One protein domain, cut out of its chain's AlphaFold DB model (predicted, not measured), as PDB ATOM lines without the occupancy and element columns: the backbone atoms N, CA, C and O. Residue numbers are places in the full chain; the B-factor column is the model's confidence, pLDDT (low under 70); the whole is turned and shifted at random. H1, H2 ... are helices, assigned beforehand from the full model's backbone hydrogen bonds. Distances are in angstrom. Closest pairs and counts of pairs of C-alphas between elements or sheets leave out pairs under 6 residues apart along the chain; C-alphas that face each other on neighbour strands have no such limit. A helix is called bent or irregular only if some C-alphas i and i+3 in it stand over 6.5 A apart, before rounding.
ATOM      1  N   HIS A  54     -34.171  39.640  37.058       87.00
ATOM      2  CA  HIS A  54     -32.749  39.919  36.876       87.00
ATOM      3  C   HIS A  54     -31.950  38.631  37.083       87.00
ATOM      4  O   HIS A  54     -32.323  37.800  37.911       87.00
ATOM      5  N   LEU A  55     -30.854  38.491  36.338       85.31
ATOM      6  CA  LEU A  55     -29.837  37.462  36.533       85.31
ATOM      7  C   LEU A  55     -28.509  38.172  36.788       85.31
ATOM      8  O   LEU A  55     -28.106  39.024  35.995       85.31
ATOM      9  N   ALA A  56     -27.869  37.841  37.905       85.81
ATOM     10  CA  ALA A  56     -26.530  38.303  38.232       85.81
ATOM     11  C   ALA A  56     -25.510  37.242  37.805       85.81
ATOM     12  O   ALA A  56     -25.765  36.043  37.924       85.81
ATOM     13  N   PHE A  57     -24.364  37.696  37.306       85.88
ATOM     14  CA  PHE A  57     -23.242  36.855  36.902       85.88
ATOM     15  C   PHE A  57     -21.973  37.371  37.580       85.88
ATOM     16  O   PHE A  57     -21.899  38.552  37.926       85.88
ATOM     17  N   ASP A  58     -20.981  36.498  37.743       83.25
ATOM     18  CA  ASP A  58     -19.625  36.893  38.126       83.25
ATOM     19  C   ASP A  58     -19.089  37.900  37.092       83.25
ATOM     20  O   ASP A  58     -19.272  37.725  35.885       83.25
ATOM     21  N   GLU A  59     -18.416  38.952  37.554       80.69
ATOM     22  CA  GLU A  59     -17.821  39.995  36.710       80.69
ATOM     23  C   GLU A  59     -16.884  39.425  35.626       80.69
ATOM     24  O   GLU A  59     -16.798  39.944  34.511       80.69
ATOM     25  N   LYS A  60     -16.202  38.314  35.922       77.12
ATOM     26  CA  LYS A  60     -15.282  37.626  35.007       77.12
ATOM     27  C   LYS A  60     -16.021  36.858  33.911       77.12
ATOM     28  O   LYS A  60     -15.425  36.548  32.874       77.12
ATOM     29  N   ALA A  61     -17.302  36.546  34.106       74.75
ATOM     30  CA  ALA A  61     -18.129  35.839  33.138       74.75
ATOM     31  C   ALA A  61     -18.650  36.810  32.064       74.75
ATOM     32  O   ALA A  61     -19.800  37.240  32.062       74.75
ATOM     33  N   THR A  62     -17.782  37.155  31.112       69.94
ATOM     34  CA  THR A  62     -18.123  38.043  29.993       69.94
ATOM     35  C   THR A  62     -18.585  37.260  28.761       69.94
ATOM     36  O   THR A  62     -17.955  36.291  28.328       69.94
ATOM     37  N   GLY A  63     -19.705  37.693  28.175       69.75
ATOM     38  CA  GLY A  63     -20.228  37.167  26.912       69.75
ATOM     39  C   GLY A  63     -20.543  35.668  26.956       69.75
ATOM     40  O   GLY A  63     -21.398  35.217  27.714       69.75
ATOM     41  N   GLU A  64     -19.850  34.887  26.126       64.94
ATOM     42  CA  GLU A  64     -20.090  33.447  25.942       64.94
ATOM     43  C   GLU A  64     -19.732  32.587  27.167       64.94
ATOM     44  O   GLU A  64     -20.097  31.416  27.235       64.94
ATOM     45  N   GLN A  65     -19.041  33.154  28.162       67.62
ATOM     46  CA  GLN A  65     -18.603  32.433  29.362       67.62
ATOM     47  C   GLN A  65     -19.628  32.468  30.508       67.62
ATOM     48  O   GLN A  65     -19.303  32.036  31.612       67.62
ATOM     49  N   PHE A  66     -20.865  32.928  30.279       73.62
ATOM     50  CA  PHE A  66     -21.902  32.980  31.324       73.62
ATOM     51  C   PHE A  66     -22.152  31.611  31.984       73.62
ATOM     52  O   PHE A  66     -22.392  31.538  33.184       73.62
ATOM     53  N   SER A  67     -22.017  30.509  31.232       73.62
ATOM     54  CA  SER A  67     -22.157  29.138  31.752       73.62
ATOM     55  C   SER A  67     -21.056  28.741  32.745       73.62
ATOM     56  O   SER A  67     -21.173  27.707  33.398       73.62
ATOM     57  N   ARG A  68     -19.974  29.521  32.836       74.69
ATOM     58  CA  ARG A  68     -18.857  29.325  33.772       74.69
ATOM     59  C   ARG A  68     -18.878  30.340  34.914       74.69
ATOM     60  O   ARG A  68     -17.925  30.386  35.684       74.69
ATOM     61  N   SER A  69     -19.927  31.160  34.990       81.25
ATOM     62  CA  SER A  69     -20.162  32.056  36.113       81.25
ATOM     63  C   SER A  69     -20.394  31.227  37.367       81.25
ATOM     64  O   SER A  69     -21.344  30.448  37.427       81.25
ATOM     65  N   THR A  70     -19.556  31.439  38.371       82.44
ATOM     66  CA  THR A  70     -19.737  30.872  39.703       82.44
ATOM     67  C   THR A  70     -19.954  32.035  40.648       82.44
ATOM     68  O   THR A  70     -19.087  32.886  40.768       82.44
ATOM     69  N   VAL A  71     -21.119  32.079  41.287       85.12
ATOM     70  CA  VAL A  71     -21.409  33.050  42.345       85.12
ATOM     71  C   VAL A  71     -21.257  32.319  43.670       85.12
ATOM     72  O   VAL A  71     -21.848  31.249  43.845       85.12
ATOM     73  N   GLU A  72     -20.430  32.850  44.570       86.44
ATOM     74  CA  GLU A  72     -20.221  32.242  45.882       86.44
ATOM     75  C   GLU A  72     -21.436  32.456  46.787       86.44
ATOM     76  O   GLU A  72     -22.294  33.307  46.535       86.44
ATOM     77  N   GLN A  73     -21.539  31.642  47.841       85.94
ATOM     78  CA  GLN A  73     -22.688  31.695  48.740       85.94
ATOM     79  C   GLN A  73     -22.821  33.060  49.425       85.94
ATOM     80  O   GLN A  73     -23.914  33.617  49.489       85.94
ATOM     81  N   GLU A  74     -21.691  33.608  49.862       87.38
ATOM     82  CA  GLU A  74     -21.609  34.894  50.552       87.38
ATOM     83  C   GLU A  74     -22.139  36.043  49.677       87.38
ATOM     84  O   GLU A  74     -22.842  36.929  50.166       87.38
ATOM     85  N   ASP A  75     -21.879  35.993  48.366       87.81
ATOM     86  CA  ASP A  75     -22.280  37.039  47.426       87.81
ATOM     87  C   ASP A  75     -23.798  37.079  47.217       87.81
ATOM     88  O   ASP A  75     -24.414  38.145  47.308       87.81
ATOM     89  N   TRP A  76     -24.437  35.938  46.924       86.81
ATOM     90  CA  TRP A  76     -25.879  35.939  46.648       86.81
ATOM     91  C   TRP A  76     -26.711  36.166  47.918       86.81
ATOM     92  O   TRP A  76     -27.785  36.768  47.831       86.81
ATOM     93  N   GLU A  77     -26.214  35.746  49.087       89.94
ATOM     94  CA  GLU A  77     -26.831  36.042  50.384       89.94
ATOM     95  C   GLU A  77     -26.770  37.542  50.690       89.94
ATOM     96  O   GLU A  77     -27.805  38.136  50.999       89.94
ATOM     97  N   ALA A  78     -25.620  38.193  50.487       89.31
ATOM     98  CA  ALA A  78     -25.499  39.644  50.643       89.31
ATOM     99  C   ALA A  78     -26.442  40.413  49.698       89.31
ATOM    100  O   ALA A  78     -27.081  41.391  50.094       89.31
ATOM    101  N   TRP A  79     -26.599  39.949  48.454       88.00
ATOM    102  CA  TRP A  79     -27.557  40.525  47.504       88.00
ATOM    103  C   TRP A  79     -29.020  40.294  47.892       88.00
ATOM    104  O   TRP A  79     -29.873  41.107  47.536       88.00
ATOM    105  N   SER A  80     -29.332  39.224  48.627       88.00
ATOM    106  CA  SER A  80     -30.693  38.964  49.113       88.00
ATOM    107  C   SER A  80     -31.175  40.020  50.114       88.00
ATOM    108  O   SER A  80     -32.369  40.312  50.169       88.00
ATOM    109  N   GLU A  81     -30.243  40.636  50.846       90.62
ATOM    110  CA  GLU A  81     -30.509  41.683  51.836       90.62
ATOM    111  C   GLU A  81     -30.556  43.092  51.221       90.62
ATOM    112  O   GLU A  81     -30.906  44.067  51.896       90.62
ATOM    113  N   ALA A  82     -30.221  43.228  49.933       89.12
ATOM    114  CA  ALA A  82     -30.165  44.523  49.274       89.12
ATOM    115  C   ALA A  82     -31.559  45.190  49.183       89.12
ATOM    116  O   ALA A  82     -32.571  44.532  48.904       89.12
ATOM    117  N   PRO A  83     -31.647  46.525  49.351       88.06
ATOM    118  CA  PRO A  83     -32.914  47.243  49.283       88.06
ATOM    119  C   PRO A  83     -33.635  47.031  47.945       88.06
ATOM    120  O   PRO A  83     -33.091  47.301  46.877       88.06
ATOM    121  N   GLY A  84     -34.893  46.592  48.005       86.94
ATOM    122  CA  GLY A  84     -35.726  46.358  46.819       86.94
ATOM    123  C   GLY A  84     -35.638  44.943  46.237       86.94
ATOM    124  O   GLY A  84     -36.428  44.617  45.347       86.94
ATOM    125  N   VAL A  85     -34.761  44.080  46.758       88.94
ATOM    126  CA  VAL A  85     -34.715  42.659  46.393       88.94
ATOM    127  C   VAL A  85     -35.813  41.909  47.146       88.94
ATOM    128  O   VAL A  85     -35.891  41.934  48.368       88.94
ATOM    129  N   LYS A  86     -36.715  41.256  46.403       87.00
ATOM    130  CA  LYS A  86     -37.794  40.445  47.000       87.00
ATOM    131  C   LYS A  86     -37.342  39.029  47.346       87.00
ATOM    132  O   LYS A  86     -37.866  38.435  48.281       87.00
ATOM    133  N   ARG A  87     -36.458  38.468  46.519       85.06
ATOM    134  CA  ARG A  87     -35.941  37.102  46.614       85.06
ATOM    135  C   ARG A  87     -34.692  37.007  45.741       85.06
ATOM    136  O   ARG A  87     -34.759  37.376  44.569       85.06
ATOM    137  N   ALA A  88     -33.599  36.512  46.304       88.69
ATOM    138  CA  ALA A  88     -32.396  36.127  45.574       88.69
ATOM    139  C   ALA A  88     -32.099  34.665  45.910       88.69
ATOM    140  O   ALA A  88     -32.174  34.279  47.072       88.69
ATOM    141  N   GLU A  89     -31.835  33.850  44.892       87.81
ATOM    142  CA  GLU A  89     -31.543  32.426  45.045       87.81
ATOM    143  C   GLU A  89     -30.458  32.015  44.052       87.81
ATOM    144  O   GLU A  89     -30.419  32.557  42.939       87.81
ATOM    145  N   PRO A  90     -29.599  31.049  44.415       88.38
ATOM    146  CA  PRO A  90     -28.599  30.537  43.498       88.38
ATOM    147  C   PRO A  90     -29.279  29.768  42.360       88.38
ATOM    148  O   PRO A  90     -30.184  28.959  42.576       88.38
ATOM    149  N   PHE A  91     -28.813  29.999  41.136       85.19
ATOM    150  CA  PHE A  91     -29.276  29.285  39.952       85.19
ATOM    151  C   PHE A  91     -28.153  28.408  39.394       85.19
ATOM    152  O   PHE A  91     -27.096  28.907  39.016       85.19
ATOM    153  N   GLY A  92     -28.400  27.099  39.320       83.88
ATOM    154  CA  GLY A  92     -27.507  26.130  38.686       83.88
ATOM    155  C   GLY A  92     -28.177  25.494  37.473       83.88
ATOM    156  O   GLY A  92     -29.322  25.050  37.556       83.88
ATOM    157  N   ASN A  93     -27.461  25.419  36.352       76.94
ATOM    158  CA  ASN A  93     -27.918  24.722  35.154       76.94
ATOM    159  C   ASN A  93     -27.084  23.446  34.945       76.94
ATOM    160  O   ASN A  93     -25.864  23.458  35.072       76.94
ATOM    161  N   ALA A  94     -27.747  22.339  34.612       79.31
ATOM    162  CA  ALA A  94     -27.099  21.105  34.185       79.31
ATOM    163  C   ALA A  94     -27.755  20.641  32.882       79.31
ATOM    164  O   ALA A  94     -28.969  20.447  32.824       79.31
ATOM    165  N   LEU A  95     -26.957  20.487  31.824       71.44
ATOM    166  CA  LEU A  95     -27.420  19.957  30.544       71.44
ATOM    167  C   LEU A  95     -27.242  18.441  30.544       71.44
ATOM    168  O   LEU A  95     -26.126  17.940  30.669       71.44
ATOM    169  N   VAL A  96     -28.347  17.714  30.392       80.94
ATOM    170  CA  VAL A  96     -28.349  16.251  30.314       80.94
ATOM    171  C   VAL A  96     -28.829  15.843  28.930       80.94
ATOM    172  O   VAL A  96     -29.945  16.168  28.535       80.94
ATOM    173  N   ASN A  97     -27.990  15.114  28.196       79.62
ATOM    174  CA  ASN A  97     -28.369  14.515  26.921       79.62
ATOM    175  C   ASN A  97     -28.878  13.092  27.173       79.62
ATOM    176  O   ASN A  97     -28.137  12.254  27.690       79.62
ATOM    177  N   ALA A  98     -30.131  12.817  26.813       77.44
ATOM    178  CA  ALA A  98     -30.653  11.454  26.779       77.44
ATOM    179  C   ALA A  98     -30.107  10.720  25.539       77.44
ATOM    180  O   ALA A  98     -29.942  11.337  24.484       77.44
ATOM    181  N   ARG A  99     -29.793   9.426  25.683       61.81
ATOM    182  CA  ARG A  99     -29.461   8.533  24.560       61.81
ATOM    183  C   ARG A  99     -30.718   7.975  23.917       61.81
ATOM    184  O   ARG A  99     -31.657   7.662  24.681       61.81
TER     185      ARG A  99
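Overview. This is residues 54 to 99 of the 99 residues of an uncharacterized protein of Streptomyces sp. T12 (UniProt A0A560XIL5). This is a loose chain with little regular structure: two short helices, H1 and then H2, set apart from each other, and a long tail, residues 81 to 99, which turns back beyond H2 and then runs out to make most of the length. The printed part has 46 residues, 14 of them in the two named helices, with no named strand; the class is all helix. It is loose, with a radius of gyration of the C-alphas of 13.0 A, and spans 45 by 22 by 18 A.

Along the chain. After residues 54 to 62, H1 holds residues 63 to 68, 10.5 A long, from C-alpha 63 at (-20.228, 37.167, 26.912). It is irregular: C-alphas 64 and 67 are 7.5 A apart. H2 holds residues 73 to 80, 10.8 A long, ending at C-alpha 80 at (-30.693, 38.964, 49.113).

Arrangement. H1 and H2 are apart, joined by a tight link of 4 residues. In H2 every O i to N i+4 pair is within hydrogen-bond range; in H1 0 of 2 are, with 2 of 3 O i to N i+3 pairs.

Size, cuts and confidence. Residues 81 to 86 stand free. The C-alphas of Pro 83 and Arg 99, the chain's last residue, are the two farthest apart, at 46.1 A. The printed part has no cut. Confidence is under 70 at residues 62 to 65 and 99.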